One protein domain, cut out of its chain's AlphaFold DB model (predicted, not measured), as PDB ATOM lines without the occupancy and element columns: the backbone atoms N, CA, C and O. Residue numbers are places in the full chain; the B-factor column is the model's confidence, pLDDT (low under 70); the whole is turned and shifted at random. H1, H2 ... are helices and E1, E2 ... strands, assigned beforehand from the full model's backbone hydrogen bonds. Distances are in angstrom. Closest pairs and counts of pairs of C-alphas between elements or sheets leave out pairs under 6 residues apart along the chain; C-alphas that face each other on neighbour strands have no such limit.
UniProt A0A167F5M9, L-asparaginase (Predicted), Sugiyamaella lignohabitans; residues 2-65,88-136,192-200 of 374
ATOM      1  N   LEU A   2     102.809 123.490 131.583       94.56
ATOM      2  CA  LEU A   2     101.666 123.665 132.499       94.56
ATOM      3  C   LEU A   2     102.092 124.319 133.823       94.56
ATOM      4  O   LEU A   2     101.495 125.308 134.200       94.56
ATOM      5  N   GLU A   3     103.195 123.872 134.431       96.25
ATOM      6  CA  GLU A   3     103.780 124.503 135.632       96.25
ATOM      7  C   GLU A   3     104.203 125.974 135.456       96.25
ATOM      8  O   GLU A   3     104.347 126.680 136.446       96.25
ATOM      9  N   ASP A   4     104.429 126.438 134.223       94.69
ATOM     10  CA  ASP A   4     104.802 127.837 133.962       94.69
ATOM     11  C   ASP A   4     103.566 128.749 133.921       94.69
ATOM     12  O   ASP A   4     103.681 129.974 133.944       94.69
ATOM     13  N   SER A   5     102.372 128.157 133.816       92.12
ATOM     14  CA  SER A   5     101.117 128.891 133.790       92.12
ATOM     15  C   SER A   5     100.765 129.373 135.199       92.12
ATOM     16  O   SER A   5     100.674 128.557 136.120       92.12
ATOM     17  N   PRO A   6     100.462 130.667 135.389       90.31
ATOM     18  CA  PRO A   6      99.963 131.161 136.669       90.31
ATOM     19  C   PRO A   6      98.529 130.688 136.967       90.31
ATOM     20  O   PRO A   6      98.068 130.859 138.086       90.31
ATOM     21  N   LEU A   7      97.833 130.103 135.981       88.88
ATOM     22  CA  LEU A   7      96.445 129.633 136.090       88.88
ATOM     23  C   LEU A   7      96.318 128.203 136.631       88.88
ATOM     24  O   LEU A   7      95.220 127.663 136.691       88.88
ATOM     25  N   THR A   8      97.428 127.526 136.906       91.75
ATOM     26  CA  THR A   8      97.406 126.147 137.399       91.75
ATOM     27  C   THR A   8      98.034 126.086 138.769       91.75
ATOM     28  O   THR A   8      99.085 126.685 138.979       91.75
ATOM     29  N   ASN A   9      97.465 125.281 139.663       94.69
ATOM     30  CA  ASN A   9      98.037 125.043 140.981       94.69
ATOM     31  C   ASN A   9      99.211 124.052 140.880       94.69
ATOM     32  O   ASN A   9      99.128 122.917 141.347       94.69
ATOM     33  N   ALA A  10     100.277 124.466 140.200       95.25
ATOM     34  CA  ALA A  10     101.534 123.753 140.016       95.25
ATOM     35  C   ALA A  10     102.618 124.744 139.567       95.25
ATOM     36  O   ALA A  10     102.331 125.666 138.803       95.25
ATOM     37  N   GLY A  11     103.864 124.552 140.012       95.25
ATOM     38  CA  GLY A  11     104.969 125.451 139.667       95.25
ATOM     39  C   GLY A  11     104.667 126.902 140.054       95.25
ATOM     40  O   GLY A  11     104.458 127.195 141.232       95.25
ATOM     41  N   THR A  12     104.625 127.795 139.065       92.44
ATOM     42  CA  THR A  12     104.404 129.239 139.223       92.44
ATOM     43  C   THR A  12     103.046 129.586 139.838       92.44
ATOM     44  O   THR A  12     102.979 130.474 140.680       92.44
ATOM     45  N   GLY A  13     101.960 128.907 139.463       90.31
ATOM     46  CA  GLY A  13     100.611 129.207 139.974       90.31
ATOM     47  C   GLY A  13     100.252 128.500 141.287       90.31
ATOM     48  O   GLY A  13      99.086 128.460 141.666       90.31
ATOM     49  N   SER A  14     101.227 127.901 141.973       95.25
ATOM     50  CA  SER A  14     100.983 127.085 143.165       95.25
ATOM     51  C   SER A  14     100.354 127.862 144.321       95.25
ATOM     52  O   SER A  14     100.734 128.994 144.624       95.25
ATOM     53  N   ASN A  15      99.457 127.186 145.038       94.94
ATOM     54  CA  ASN A  15      98.929 127.664 146.307       94.94
ATOM     55  C   ASN A  15     100.031 127.851 147.361       94.94
ATOM     56  O   ASN A  15     101.045 127.145 147.378       94.94
ATOM     57  N   LEU A  16      99.788 128.779 148.286       94.88
ATOM     58  CA  LEU A  16     100.686 129.053 149.404       94.88
ATOM     59  C   LEU A  16     100.319 128.186 150.617       94.88
ATOM     60  O   LEU A  16      99.141 128.002 150.932       94.88
ATOM     61  N   ASN A  17     101.332 127.660 151.306       94.56
ATOM     62  CA  ASN A  17     101.186 126.966 152.585       94.56
ATOM     63  C   ASN A  17     100.867 127.955 153.722       94.56
ATOM     64  O   ASN A  17     100.826 129.162 153.499       94.56
ATOM     65  N   SER A  18     100.650 127.475 154.949       92.88
ATOM     66  CA  SER A  18     100.265 128.332 156.085       92.88
ATOM     67  C   SER A  18     101.305 129.395 156.472       92.88
ATOM     68  O   SER A  18     100.969 130.357 157.153       92.88
ATOM     69  N   LEU A  19     102.555 129.259 156.013       92.00
ATOM     70  CA  LEU A  19     103.619 130.259 156.175       92.00
ATOM     71  C   LEU A  19     103.718 131.218 154.976       92.00
ATOM     72  O   LEU A  19     104.687 131.968 154.855       92.00
ATOM     73  N   GLY A  20     102.754 131.163 154.057       92.75
ATOM     74  CA  GLY A  20     102.730 131.969 152.846       92.75
ATOM     75  C   GLY A  20     103.773 131.550 151.810       92.75
ATOM     76  O   GLY A  20     104.115 132.362 150.957       92.75
ATOM     77  N   ASN A  21     104.324 130.333 151.871       94.44
ATOM     78  CA  ASN A  21     105.373 129.857 150.961       94.44
ATOM     79  C   ASN A  21     104.852 128.808 149.974       94.44
ATOM     80  O   ASN A  21     103.931 128.055 150.281       94.44
ATOM     81  N   VAL A  22     105.471 128.738 148.794       96.50
ATOM     82  CA  VAL A  22     105.172 127.708 147.791       96.50
ATOM     83  C   VAL A  22     105.928 126.427 148.126       96.50
ATOM     84  O   VAL A  22     107.134 126.453 148.357       96.50
ATOM     85  N   GLU A  23     105.223 125.300 148.091       97.56
ATOM     86  CA  GLU A  23     105.790 123.957 148.203       97.56
ATOM     87  C   GLU A  23     105.095 123.049 147.191       97.56
ATOM     88  O   GLU A  23     103.881 122.875 147.252       97.56
ATOM     89  N   CYS A  24     105.853 122.455 146.281       98.06
ATOM     90  CA  CYS A  24     105.317 121.675 145.176       98.06
ATOM     91  C   CYS A  24     105.609 120.181 145.316       98.06
ATOM     92  O   CYS A  24     106.646 119.770 145.839       98.06
ATOM     93  N   ASP A  25     104.705 119.391 144.754       98.69
ATOM     94  CA  ASP A  25     104.735 117.939 144.682       98.69
ATOM     95  C   ASP A  25     104.676 117.525 143.209       98.69
ATOM     96  O   ASP A  25     103.777 117.961 142.493       98.69
ATOM     97  N   ALA A  26     105.602 116.687 142.740       98.69
ATOM     98  CA  ALA A  26     105.620 116.241 141.347       98.69
ATOM     99  C   ALA A  26     106.212 114.840 141.182       98.69
ATOM    100  O   ALA A  26     107.117 114.442 141.916       98.69
ATOM    101  N   SER A  27     105.732 114.094 140.189       98.62
ATOM    102  CA  SER A  27     106.218 112.747 139.881       98.62
ATOM    103  C   SER A  27     106.136 112.417 138.398       98.62
ATOM    104  O   SER A  27     105.315 112.966 137.661       98.62
ATOM    105  N   ILE A  28     106.996 111.497 137.962       98.50
ATOM    106  CA  ILE A  28     107.057 110.992 136.591       98.50
ATOM    107  C   ILE A  28     107.331 109.488 136.579       98.50
ATOM    108  O   ILE A  28     108.096 108.982 137.400       98.50
ATOM    109  N   ILE A  29     106.716 108.784 135.632       98.00
ATOM    110  CA  ILE A  29     106.941 107.364 135.351       98.00
ATOM    111  C   ILE A  29     106.932 107.108 133.842       98.00
ATOM    112  O   ILE A  29     106.152 107.717 133.107       98.00
ATOM    113  N   ASP A  30     107.774 106.187 133.371       95.00
ATOM    114  CA  ASP A  30     107.798 105.757 131.970       95.00
ATOM    115  C   ASP A  30     107.670 104.236 131.817       95.00
ATOM    116  O   ASP A  30     108.143 103.451 132.638       95.00
ATOM    117  N   SER A  31     107.035 103.796 130.733       94.88
ATOM    118  CA  SER A  31     106.787 102.380 130.478       94.88
ATOM    119  C   SER A  31     108.008 101.626 129.970       94.88
ATOM    120  O   SER A  31     107.976 100.397 129.927       94.88
ATOM    121  N   LYS A  32     109.046 102.305 129.477       91.94
ATOM    122  CA  LYS A  32     110.224 101.645 128.901       91.94
ATOM    123  C   LYS A  32     111.082 101.065 130.018       91.94
ATOM    124  O   LYS A  32     111.472  99.903 129.935       91.94
ATOM    125  N   THR A  33     111.323 101.849 131.061       93.38
ATOM    126  CA  THR A  33     112.121 101.454 132.225       93.38
ATOM    127  C   THR A  33     111.267 100.951 133.387       93.38
ATOM    128  O   THR A  33     111.784 100.240 134.246       93.38
ATOM    129  N   MET A  34     109.970 101.294 133.410       94.62
ATOM    130  CA  MET A  34     109.080 101.132 134.567       94.62
ATOM    131  C   MET A  34     109.582 101.875 135.821       94.62
ATOM    132  O   MET A  34     109.162 101.560 136.935       94.62
ATOM    133  N   LEU A  35     110.484 102.851 135.660       95.69
ATOM    134  CA  LEU A  35     111.023 103.670 136.739       95.69
ATOM    135  C   LEU A  35     110.075 104.834 137.026       95.69
ATOM    136  O   LEU A  35     109.771 105.628 136.139       95.69
ATOM    137  N   GLY A  36     109.642 104.941 138.281       97.44
ATOM    138  CA  GLY A  36     108.934 106.104 138.802       97.44
ATOM    139  C   GLY A  36     109.832 106.902 139.743       97.44
ATOM    140  O   GLY A  36     110.544 106.314 140.558       97.44
ATOM    141  N   THR A  37     109.790 108.227 139.644       98.44
ATOM    142  CA  THR A  37     110.528 109.144 140.529       98.44
ATOM    143  C   THR A  37     109.670 110.342 140.905       98.44
ATOM    144  O   THR A  37     108.731 110.685 140.184       98.44
ATOM    145  N   GLY A  38     109.974 110.972 142.040       98.31
ATOM    146  CA  GLY A  38     109.189 112.101 142.526       98.31
ATOM    147  C   GLY A  38     109.943 113.043 143.452       98.31
ATOM    148  O   GLY A  38     110.991 112.711 144.006       98.31
ATOM    149  N   VAL A  39     109.379 114.234 143.608       98.75
ATOM    150  CA  VAL A  39     109.792 115.242 144.579       98.75
ATOM    151  C   VAL A  39     108.579 115.740 145.347       98.75
ATOM    152  O   VAL A  39     107.488 115.829 144.783       98.75
ATOM    153  N   ALA A  40     108.765 116.068 146.620       98.44
ATOM    154  CA  ALA A  40     107.688 116.569 147.466       98.44
ATOM    155  C   ALA A  40     108.110 117.739 148.341       98.44
ATOM    156  O   ALA A  40     109.277 117.856 148.719       98.44
ATOM    157  N   ALA A  41     107.139 118.577 148.699       97.88
ATOM    158  CA  ALA A  41     107.364 119.788 149.481       97.88
ATOM    159  C   ALA A  41     108.558 120.622 148.961       97.88
ATOM    160  O   ALA A  41     109.341 121.175 149.732       97.88
ATOM    161  N   LEU A  42     108.747 120.652 147.638       98.00
ATOM    162  CA  LEU A  42     109.875 121.310 146.991       98.00
ATOM    163  C   LEU A  42     109.563 122.794 146.786       98.00
ATOM    164  O   LEU A  42     108.558 123.144 146.172       98.00
ATOM    165  N   SER A  43     110.448 123.663 147.254       96.50
ATOM    166  CA  SER A  43     110.370 125.117 147.079       96.50
ATOM    167  C   SER A  43     111.598 125.638 146.327       96.50
ATOM    168  O   SER A  43     112.598 124.931 146.209       96.50
ATOM    169  N   GLY A  44     111.534 126.856 145.778       95.81
ATOM    170  CA  GLY A  44     112.698 127.529 145.179       95.81
ATOM    171  C   GLY A  44     113.155 126.971 143.824       95.81
ATOM    172  O   GLY A  44     114.250 127.285 143.353       95.81
ATOM    173  N   VAL A  45     112.327 126.144 143.184       96.81
ATOM    174  CA  VAL A  45     112.564 125.585 141.848       96.81
ATOM    175  C   VAL A  45     111.381 125.918 140.957       96.81
ATOM    176  O   VAL A  45     110.233 125.723 141.356       96.81
ATOM    177  N   LYS A  46     111.659 126.409 139.748       96.12
ATOM    178  CA  LYS A  46     110.615 126.869 138.827       96.12
ATOM    179  C   LYS A  46     109.723 125.725 138.349       96.12
ATOM    180  O   LYS A  46     108.504 125.855 138.349       96.12
ATOM    181  N   ASN A  47     110.340 124.600 137.984       97.62
ATOM    182  CA  ASN A  47     109.649 123.432 137.445       97.62
ATOM    183  C   ASN A  47     109.946 122.171 138.276       97.62
ATOM    184  O   ASN A  47     110.913 121.457 137.981       97.62
ATOM    185  N   PRO A  48     109.144 121.881 139.318       98.19
ATOM    186  CA  PRO A  48     109.276 120.679 140.142       98.19
ATOM    187  C   PRO A  48     109.375 119.381 139.331       98.19
ATOM    188  O   PRO A  48     110.196 118.516 139.648       98.19
ATOM    189  N   ILE A  49     108.613 119.257 138.236       98.38
ATOM    190  CA  ILE A  49     108.644 118.047 137.408       98.38
ATOM    191  C   ILE A  49     110.006 117.794 136.747       98.38
ATOM    192  O   ILE A  49     110.399 116.641 136.557       98.38
ATOM    193  N   SER A  50     110.762 118.851 136.436       98.06
ATOM    194  CA  SER A  50     112.106 118.730 135.860       98.06
ATOM    195  C   SER A  50     113.083 118.091 136.844       98.06
ATOM    196  O   SER A  50     113.954 117.330 136.426       98.06
ATOM    197  N   VAL A  51     112.910 118.333 138.148       98.31
ATOM    198  CA  VAL A  51     113.731 117.714 139.198       98.31
ATOM    199  C   VAL A  51     113.414 116.229 139.324       98.31
ATOM    200  O   VAL A  51     114.335 115.414 139.327       98.31
ATOM    201  N   ALA A  52     112.125 115.866 139.357       98.25
ATOM    202  CA  ALA A  52     111.706 114.464 139.363       98.25
ATOM    203  C   ALA A  52     112.263 113.721 138.136       98.25
ATOM    204  O   ALA A  52     112.901 112.683 138.273       98.25
ATOM    205  N   LYS A  53     112.131 114.305 136.936       97.56
ATOM    206  CA  LYS A  53     112.703 113.734 135.709       97.56
ATOM    207  C   LYS A  53     114.222 113.568 135.800       97.56
ATOM    208  O   LYS A  53     114.735 112.505 135.457       97.56
ATOM    209  N   LYS A  54     114.937 114.596 136.261       96.88
ATOM    210  CA  LYS A  54     116.398 114.571 136.382       96.88
ATOM    211  C   LYS A  54     116.872 113.467 137.332       96.88
ATOM    212  O   LYS A  54     117.848 112.784 137.021       96.88
ATOM    213  N   LEU A  55     116.132 113.227 138.416       95.69
ATOM    214  CA  LEU A  55     116.390 112.122 139.335       95.69
ATOM    215  C   LEU A  55     116.301 110.761 138.628       95.69
ATOM    216  O   LEU A  55     117.199 109.931 138.772       95.69
ATOM    217  N   GLY A  56     115.264 110.551 137.811       95.44
ATOM    218  CA  GLY A  56     115.117 109.348 136.988       95.44
ATOM    219  C   GLY A  56     116.230 109.187 135.947       95.44
ATOM    220  O   GLY A  56     116.822 108.110 135.838       95.44
ATOM    221  N   ASP A  57     116.559 110.260 135.226       94.44
ATOM    222  CA  ASP A  57     117.623 110.262 134.213       94.44
ATOM    223  C   ASP A  57     118.984 109.874 134.824       94.44
ATOM    224  O   ASP A  57     119.714 109.063 134.250       94.44
ATOM    225  N   ASP A  58     119.314 110.401 136.009       91.94
ATOM    226  CA  ASP A  58     120.559 110.086 136.720       91.94
ATOM    227  C   ASP A  58     120.644 108.611 137.130       91.94
ATOM    228  O   ASP A  58     121.708 107.997 137.030       91.94
ATOM    229  N   ILE A  59     119.526 108.020 137.565       91.31
ATOM    230  CA  ILE A  59     119.444 106.592 137.908       91.31
ATOM    231  C   ILE A  59     119.686 105.723 136.672       91.31
ATOM    232  O   ILE A  59     120.410 104.727 136.741       91.31
ATOM    233  N   ILE A  60     119.079 106.085 135.541       90.56
ATOM    234  CA  ILE A  60     119.214 105.344 134.282       90.56
ATOM    235  C   ILE A  60     120.648 105.441 133.753       90.56
ATOM    236  O   ILE A  60     121.226 104.421 133.363       90.56
ATOM    237  N   ALA A  61     121.233 106.640 133.767       86.94
ATOM    238  CA  ALA A  61     122.616 106.857 133.355       86.94
ATOM    239  C   ALA A  61     123.581 106.011 134.197       86.94
ATOM    240  O   ALA A  61     124.443 105.327 133.650       86.94
ATOM    241  N   GLU A  62     123.381 105.976 135.519       81.69
ATOM    242  CA  GLU A  62     124.211 105.187 136.429       81.69
ATOM    243  C   GLU A  62     124.162 103.683 136.121       81.69
ATOM    244  O   GLU A  62     125.205 103.034 136.041       81.69
ATOM    245  N   LYS A  63     122.966 103.129 135.880       81.12
ATOM    246  CA  LYS A  63     122.802 101.707 135.531       81.12
ATOM    247  C   LYS A  63     123.390 101.353 134.164       81.12
ATOM    248  O   LYS A  63     123.916 100.258 134.000       81.12
ATOM    249  N   THR A  64     123.321 102.269 133.201       80.44
ATOM    250  CA  THR A  64     123.867 102.049 131.851       80.44
ATOM    251  C   THR A  64     125.400 102.059 131.867       80.44
ATOM    252  O   THR A  64     126.033 101.211 131.248       80.44
ATOM    253  N   CYS A  65     126.028 102.935 132.658       67.00
ATOM    254  CA  CYS A  65     127.487 102.941 132.804       67.00
ATOM    255  C   CYS A  65     128.041 101.668 133.474       67.00
ATOM    256  O   CYS A  65     129.186 101.297 133.220       67.00
ATOM    257  N   GLY A  88     128.370 101.406 147.057       73.62
ATOM    258  CA  GLY A  88     127.424 100.288 146.979       73.62
ATOM    259  C   GLY A  88     125.982 100.685 147.315       73.62
ATOM    260  O   GLY A  88     125.194  99.838 147.731       73.62
ATOM    261  N   LEU A  89     125.635 101.968 147.170       79.25
ATOM    262  CA  LEU A  89     124.318 102.511 147.496       79.25
ATOM    263  C   LEU A  89     123.476 102.709 146.233       79.25
ATOM    264  O   LEU A  89     123.997 103.018 145.166       79.25
ATOM    265  N   SER A  90     122.155 102.586 146.373       79.94
ATOM    266  CA  SER A  90     121.210 102.989 145.324       79.94
ATOM    267  C   SER A  90     120.879 104.474 145.446       79.94
ATOM    268  O   SER A  90     120.714 104.991 146.553       79.94
ATOM    269  N   ARG A  91     120.742 105.157 144.307       88.31
ATOM    270  CA  ARG A  91     120.213 106.525 144.266       88.31
ATOM    271  C   ARG A  91     118.789 106.596 144.833       88.31
ATOM    272  O   ARG A  91     118.018 105.650 144.653       88.31
ATOM    273  N   PRO A  92     118.416 107.722 145.463       91.69
ATOM    274  CA  PRO A  92     117.048 107.937 145.915       91.69
ATOM    275  C   PRO A  92     116.095 108.028 144.716       91.69
ATOM    276  O   PRO A  92     116.399 108.689 143.730       91.69
ATOM    277  N   LEU A  93     114.930 107.385 144.814       95.12
ATOM    278  CA  LEU A  93     113.825 107.534 143.849       95.12
ATOM    279  C   LEU A  93     112.948 108.750 144.153       95.12
ATOM    280  O   LEU A  93     112.157 109.188 143.318       95.12
ATOM    281  N   PHE A  94     113.060 109.250 145.378       97.81
ATOM    282  CA  PHE A  94     112.197 110.269 145.928       97.81
ATOM    283  C   PHE A  94     112.995 111.161 146.868       97.81
ATOM    284  O   PHE A  94     113.745 110.659 147.709       97.81
ATOM    285  N   LEU A  95     112.829 112.472 146.728       98.12
ATOM    286  CA  LEU A  95     113.441 113.475 147.594       98.12
ATOM    287  C   LEU A  95     112.380 114.475 148.046       98.12
ATOM    288  O   LEU A  95     111.420 114.735 147.326       98.12
ATOM    289  N   SER A  96     112.560 115.078 149.216       98.12
ATOM    290  CA  SER A  96     111.645 116.107 149.701       98.12
ATOM    291  C   SER A  96     112.358 117.289 150.344       98.12
ATOM    292  O   SER A  96     113.527 117.190 150.735       98.12
ATOM    293  N   GLY A  97     111.649 118.416 150.426       96.88
ATOM    294  CA  GLY A  97     112.086 119.614 151.137       96.88
ATOM    295  C   GLY A  97     113.477 120.091 150.717       96.88
ATOM    296  O   GLY A  97     113.807 120.149 149.530       96.88
ATOM    297  N   THR A  98     114.316 120.397 151.707       96.25
ATOM    298  CA  THR A  98     115.686 120.887 151.493       96.25
ATOM    299  C   THR A  98     116.561 119.891 150.740       96.25
ATOM    300  O   THR A  98     117.318 120.299 149.871       96.25
ATOM    301  N   GLY A  99     116.409 118.583 150.972       96.56
ATOM    302  CA  GLY A  99     117.172 117.569 150.238       96.56
ATOM    303  C   GLY A  99     116.855 117.552 148.738       96.56
ATOM    304  O   GLY A  99     117.753 117.388 147.914       96.56
ATOM    305  N   ALA A 100     115.588 117.769 148.368       97.62
ATOM    306  CA  ALA A 100     115.196 117.931 146.968       97.62
ATOM    307  C   ALA A 100     115.721 119.250 146.375       97.62
ATOM    308  O   ALA A 100     116.155 119.277 145.221       97.62
ATOM    309  N   TYR A 101     115.728 120.331 147.159       96.94
ATOM    310  CA  TYR A 101     116.292 121.614 146.742       96.94
ATOM    311  C   TYR A 101     117.808 121.531 146.504       96.94
ATOM    312  O   TYR A 101     118.276 121.881 145.424       96.94
ATOM    313  N   ASP A 102     118.571 120.973 147.443       96.94
ATOM    314  CA  ASP A 102     120.024 120.800 147.325       96.94
ATOM    315  C   ASP A 102     120.389 119.927 146.114       96.94
ATOM    316  O   ASP A 102     121.338 120.205 145.366       96.94
ATOM    317  N   TYR A 103     119.592 118.884 145.861       96.25
ATOM    318  CA  TYR A 103     119.719 118.083 144.648       96.25
ATOM    319  C   TYR A 103     119.457 118.913 143.382       96.25
ATOM    320  O   TYR A 103     120.198 118.792 142.407       96.25
ATOM    321  N   SER A 104     118.458 119.795 143.402       96.25
ATOM    322  CA  SER A 104     118.132 120.686 142.281       96.25
ATOM    323  C   SER A 104     119.269 121.664 141.976       96.25
ATOM    324  O   SER A 104     119.635 121.831 140.814       96.25
ATOM    325  N   VAL A 105     119.880 122.245 143.016       95.56
ATOM    326  CA  VAL A 105     121.058 123.120 142.899       95.56
ATOM    327  C   VAL A 105     122.227 122.354 142.278       95.56
ATOM    328  O   VAL A 105     122.794 122.777 141.271       95.56
ATOM    329  N   SER A 106     122.569 121.190 142.838       93.31
ATOM    330  CA  SER A 106     123.698 120.384 142.349       93.31
ATOM    331  C   SER A 106     123.480 119.802 140.948       93.31
ATOM    332  O   SER A 106     124.448 119.555 140.229       93.31
ATOM    333  N   SER A 107     122.222 119.630 140.536       91.75
ATOM    334  CA  SER A 107     121.838 119.123 139.215       91.75
ATOM    335  C   SER A 107     121.619 120.221 138.171       91.75
ATOM    336  O   SER A 107     121.243 119.905 137.044       91.75
ATOM    337  N   SER A 108     121.889 121.491 138.514       93.75
ATOM    338  CA  SER A 108     121.718 122.653 137.626       93.75
ATOM    339  C   SER A 108     120.285 122.821 137.093       93.75
ATOM    340  O   SER A 108     120.084 123.201 135.940       93.75
ATOM    341  N   CYS A 109     119.282 122.523 137.923       94.44
ATOM    342  CA  CYS A 109     117.882 122.816 137.614       94.44
ATOM    343  C   CYS A 109     117.611 124.331 137.661       94.44
ATOM    344  O   CYS A 109     118.301 125.071 138.362       94.44
ATOM    345  N   GLU A 110     116.581 124.799 136.948       96.19
ATOM    346  CA  GLU A 110     116.193 126.216 136.958       96.19
ATOM    347  C   GLU A 110     115.589 126.606 138.320       96.19
ATOM    348  O   GLU A 110     114.491 126.179 138.690       96.19
ATOM    349  N   LEU A 111     116.336 127.411 139.076       96.25
ATOM    350  CA  LEU A 111     115.933 127.917 140.385       96.25
ATOM    351  C   LEU A 111     115.100 129.191 140.238       96.25
ATOM    352  O   LEU A 111     115.263 129.958 139.291       96.25
ATOM    353  N   ILE A 112     114.243 129.436 141.220       95.31
ATOM    354  CA  ILE A 112     113.451 130.660 141.334       95.31
ATOM    355  C   ILE A 112     113.511 131.145 142.778       95.31
ATOM    356  O   ILE A 112     113.571 130.335 143.707       95.31
ATOM    357  N   SER A 113     113.531 132.462 142.992       91.62
ATOM    358  CA  SER A 113     113.494 132.973 144.359       91.62
ATOM    359  C   SER A 113     112.122 132.671 144.986       91.62
ATOM    360  O   SER A 113     111.107 132.715 144.284       91.62
ATOM    361  N   PRO A 114     112.039 132.389 146.301       83.88
ATOM    362  CA  PRO A 114     110.754 132.167 146.961       83.88
ATOM    363  C   PRO A 114     109.772 133.332 146.804       83.88
ATOM    364  O   PRO A 114     108.567 133.119 146.870       83.88
ATOM    365  N   THR A 115     110.274 134.554 146.608       85.38
ATOM    366  CA  THR A 115     109.454 135.744 146.354       85.38
ATOM    367  C   THR A 115     108.897 135.733 144.934       85.38
ATOM    368  O   THR A 115     107.694 135.905 144.762       85.38
ATOM    369  N   ASP A 116     109.738 135.467 143.931       88.38
ATOM    370  CA  ASP A 116     109.332 135.465 142.518       88.38
ATOM    371  C   ASP A 116     108.434 134.271 142.167       88.38
ATOM    372  O   ASP A 116     107.698 134.305 141.185       88.38
ATOM    373  N   GLN A 117     108.477 133.210 142.976       86.62
ATOM    374  CA  GLN A 117     107.608 132.047 142.821       86.62
ATOM    375  C   GLN A 117     106.147 132.336 143.207       86.62
ATOM    376  O   GLN A 117     105.263 131.570 142.833       86.62
ATOM    377  N   LYS A 118     105.873 133.420 143.945       90.50
ATOM    378  CA  LYS A 118     104.521 133.775 144.397       90.50
ATOM    379  C   LYS A 118     103.849 134.679 143.372       90.50
ATOM    380  O   LYS A 118     104.281 135.806 143.137       90.50
ATOM    381  N   THR A 119     102.743 134.220 142.797       91.12
ATOM    382  CA  THR A 119     101.911 135.080 141.947       91.12
ATOM    383  C   THR A 119     101.027 135.993 142.792       91.12
ATOM    384  O   THR A 119     100.630 135.657 143.909       91.12
ATOM    385  N   ALA A 120     100.646 137.144 142.231       90.81
ATOM    386  CA  ALA A 120      99.687 138.040 142.875       90.81
ATOM    387  C   ALA A 120      98.326 137.357 143.120       90.81
ATOM    388  O   ALA A 120      97.670 137.647 144.116       90.81
ATOM    389  N   ALA A 121      97.911 136.440 142.238       88.25
ATOM    390  CA  ALA A 121      96.686 135.659 142.408       88.25
ATOM    391  C   ALA A 121      96.785 134.699 143.606       88.25
ATOM    392  O   ALA A 121      95.912 134.727 144.472       88.25
ATOM    393  N   ALA A 122      97.878 133.933 143.711       90.06
ATOM    394  CA  ALA A 122      98.115 133.044 144.849       90.06
ATOM    395  C   ALA A 122      98.191 133.817 146.176       90.06
ATOM    396  O   ALA A 122      97.635 133.370 147.177       90.06
ATOM    397  N   GLN A 123      98.810 135.005 146.175       91.88
ATOM    398  CA  GLN A 123      98.864 135.869 147.355       91.88
ATOM    399  C   GLN A 123      97.470 136.361 147.771       91.88
ATOM    400  O   GLN A 123      97.103 136.216 148.932       91.88
ATOM    401  N   ARG A 124      96.654 136.862 146.831       90.62
ATOM    402  CA  ARG A 124      95.266 137.273 147.126       90.62
ATOM    403  C   ARG A 124      94.440 136.120 147.695       90.62
ATOM    404  O   ARG A 124      93.686 136.312 148.646       90.62
ATOM    405  N   TYR A 125      94.596 134.923 147.128       87.94
ATOM    406  CA  TYR A 125      93.909 133.725 147.603       87.94
ATOM    407  C   TYR A 125      94.344 133.352 149.026       87.94
ATOM    408  O   TYR A 125      93.502 133.076 149.880       87.94
ATOM    409  N   PHE A 126      95.647 133.402 149.313       90.44
ATOM    410  CA  PHE A 126      96.189 133.191 150.654       90.44
ATOM    411  C   PHE A 126      95.658 134.215 151.663       90.44
ATOM    412  O   PHE A 126      95.196 133.816 152.730       90.44
ATOM    413  N   ASP A 127      95.668 135.508 151.330       90.38
ATOM    414  CA  ASP A 127      95.205 136.578 152.222       90.38
ATOM    415  C   ASP A 127      93.715 136.402 152.566       90.38
ATOM    416  O   ASP A 127      93.327 136.473 153.734       90.38
ATOM    417  N   LYS A 128      92.890 136.086 151.555       87.88
ATOM    418  CA  LYS A 128      91.455 135.799 151.705       87.88
ATOM    419  C   LYS A 128      91.206 134.670 152.704       87.88
ATOM    420  O   LYS A 128      90.426 134.837 153.639       87.88
ATOM    421  N   TRP A 129      91.859 133.522 152.522       84.69
ATOM    422  CA  TRP A 129      91.625 132.360 153.382       84.69
ATOM    423  C   TRP A 129      92.273 132.492 154.759       84.69
ATOM    424  O   TRP A 129      91.687 132.039 155.740       84.69
ATOM    425  N   SER A 130      93.422 133.164 154.856       85.19
ATOM    426  CA  SER A 130      94.079 133.443 156.139       85.19
ATOM    427  C   SER A 130      93.205 134.330 157.024       85.19
ATOM    428  O   SER A 130      93.116 134.103 158.228       85.19
ATOM    429  N   ALA A 131      92.503 135.302 156.432       85.06
ATOM    430  CA  ALA A 131      91.564 136.153 157.157       85.06
ATOM    431  C   ALA A 131      90.340 135.382 157.689       85.06
ATOM    432  O   ALA A 131      89.819 135.725 158.748       85.06
ATOM    433  N   ILE A 132      89.889 134.346 156.972       81.88
ATOM    434  CA  ILE A 132      88.719 133.536 157.351       81.88
ATOM    435  C   ILE A 132      89.086 132.487 158.409       81.88
ATOM    436  O   ILE A 132      88.361 132.318 159.385       81.88
ATOM    437  N   ILE A 133      90.188 131.761 158.206       77.50
ATOM    438  CA  ILE A 133      90.554 130.592 159.020       77.50
ATOM    439  C   ILE A 133      91.401 130.997 160.242       77.50
ATOM    440  O   ILE A 133      91.326 130.352 161.291       77.50
ATOM    441  N   GLY A 134      92.169 132.086 160.148       69.12
ATOM    442  CA  GLY A 134      93.207 132.420 161.125       69.12
ATOM    443  C   GLY A 134      94.446 131.534 160.960       69.12
ATOM    444  O   GLY A 134      94.714 131.037 159.866       69.12
ATOM    445  N   ASP A 135      95.213 131.333 162.037       61.62
ATOM    446  CA  ASP A 135      96.341 130.392 162.025       61.62
ATOM    447  C   ASP A 135      95.806 128.950 161.881       61.62
ATOM    448  O   ASP A 135      95.044 128.501 162.736       61.62
ATOM    449  N   PRO A 136      96.187 128.184 160.841       53.50
ATOM    450  CA  PRO A 136      95.719 126.806 160.661       53.50
ATOM    451  C   PRO A 136      96.120 125.854 161.799       53.50
ATOM    452  O   PRO A 136      95.505 124.800 161.957       53.50
ATOM    453  N   LYS A 192      88.976 130.533 140.042       53.16
ATOM    454  CA  LYS A 192      88.216 129.323 139.663       53.16
ATOM    455  C   LYS A 192      89.056 128.214 139.022       53.16
ATOM    456  O   LYS A 192      88.529 127.120 138.822       53.16
ATOM    457  N   LEU A 193      90.324 128.459 138.688       55.38
ATOM    458  CA  LEU A 193      91.228 127.460 138.106       55.38
ATOM    459  C   LEU A 193      92.381 127.184 139.081       55.38
ATOM    460  O   LEU A 193      93.381 127.887 139.081       55.38
ATOM    461  N   ASN A 194      92.225 126.185 139.954       62.41
ATOM    462  CA  ASN A 194      93.171 125.947 141.053       62.41
ATOM    463  C   ASN A 194      93.512 124.461 141.260       62.41
ATOM    464  O   ASN A 194      93.731 123.995 142.381       62.41
ATOM    465  N   ASP A 195      93.586 123.712 140.158       78.25
ATOM    466  CA  ASP A 195      93.743 122.259 140.192       78.25
ATOM    467  C   ASP A 195      95.143 121.772 139.798       78.25
ATOM    468  O   ASP A 195      95.916 122.439 139.105       78.25
ATOM    469  N   THR A 196      95.437 120.559 140.267       90.12
ATOM    470  CA  THR A 196      96.612 119.751 139.919       90.12
ATOM    471  C   THR A 196      96.673 119.502 138.412       90.12
ATOM    472  O   THR A 196      95.640 119.301 137.769       90.12
ATOM    473  N   VAL A 197      97.883 119.442 137.852       95.88
ATOM    474  CA  VAL A 197      98.100 119.147 136.430       95.88
ATOM    475  C   VAL A 197      98.690 117.754 136.241       95.88
ATOM    476  O   VAL A 197      99.556 117.326 136.996       95.88
ATOM    477  N   GLY A 198      98.243 117.052 135.200       96.88
ATOM    478  CA  GLY A 198      98.753 115.737 134.819       96.88
ATOM    479  C   GLY A 198      98.817 115.589 133.304       96.88
ATOM    480  O   GLY A 198      97.991 116.154 132.585       96.88
ATOM    481  N   VAL A 199      99.820 114.862 132.812       97.56
ATOM    482  CA  VAL A 199     100.050 114.654 131.377       97.56
ATOM    483  C   VAL A 199     100.417 113.200 131.124       97.56
ATOM    484  O   VAL A 199     101.286 112.650 131.795       97.56
ATOM    485  N   ILE A 200      99.783 112.597 130.118       98.12
ATOM    486  CA  ILE A 200     100.120 111.265 129.614       98.12
ATOM    487  C   ILE A 200     100.482 111.395 128.135       98.12
ATOM    488  O   ILE A 200      99.707 111.934 127.347       98.12
TER     489      ILE A 200
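What this domain is: This is residues 2 to 65, 88 to 136 and 192 to 200 of the 374 residues of the protein "L-asparaginase (Predicted)" of Sugiyamaella lignohabitans (UniProt A0A167F5M9). Look for a small three-stranded sheet, a long hairpin E1 and E2 with short E3 beside it, with helices H1 and H2 over one of its faces; H1 lies slantwise across the hairpin and H2 stands up from the sheet over E3. H3 is set off from this body towards one end of the long axis, the tip of H1 lies at the other end, and short E4 runs near E1. You will find 122 residues printed, with named elements in the order E1, E2, H1, E3, H2, H3, E4; the sheet's order is E1, E2, E3, mixed, and the class is mixed, helices and strands. The whole is compact by its radius of gyration of the C-alphas, 15.8 A, yet elongated in outline, with spans of 54 by 28 by 23 A.

Where its parts are: Begin at Leu 2; residues 2 to 23 hold no named element. Find C-alpha 24 at (105.317, 121.675, 145.176), where E1 begins; it runs through residue 30, 20.8 A long. E2 is residues 36 to 42, 17.3 A, and H1 is residues 48 to 65, 26.5 A. After the first cut come E3, residues 94 to 96, 7.0 A, and H2, residues 97 to 106, 14.6 A. H3 is residues 120 to 133, 20.0 A. After the second cut, E4 is residues 197 to 200, 10.6 A, ending at C-alpha 200, (100.120, 111.265, 129.614).

How they stand to each other: Start with the hairpin E1 and E2, antiparallel at 173 degrees, where N 26 and O 39 are 2.9 A apart, within hydrogen-bond range. On the other side of E2, E3 is parallel to it at 2 degrees, with N 40 and O 95 3.1 A apart. H1 is on the sheet, over E1 and E2, at a height of 8.1 A: two layers, a helix on one face of a sheet. Its closest C-alphas to E2 are those of Gly 38 and Ala 52, 4.7 A; on the local plane it stands at 37 degrees to E2, slantwise to the strands. H2, on the same face, stands up from the sheet at 71 degrees, over E3; its closest C-alphas to E2 are those of Leu 42 and Gly 97, 5.0 A. H1 and H2 are close but not clearly touching, with C-alphas 51 and 104 6.1 A apart. E4 pairs with no named strand but is near E1. H3 is not on the sheet and is apart from H1 and H2. In H1, H2 and H3 every O i to N i+4 pair is within hydrogen-bond range.

The domain as a whole: The two C-alphas farthest apart are those of Cys 65 and Ile 132, 55.2 A. Residues 66 to 87 and 137 to 191 are not printed; the gaps between C-alphas are 14.4 A and 22.4 A. The link from H2 to H3, 13 residues, is long. Look for pLDDT under 70 at residue 65, residues 134 to 136 and residues 192 to 194; the mean of the printed part is 91.1.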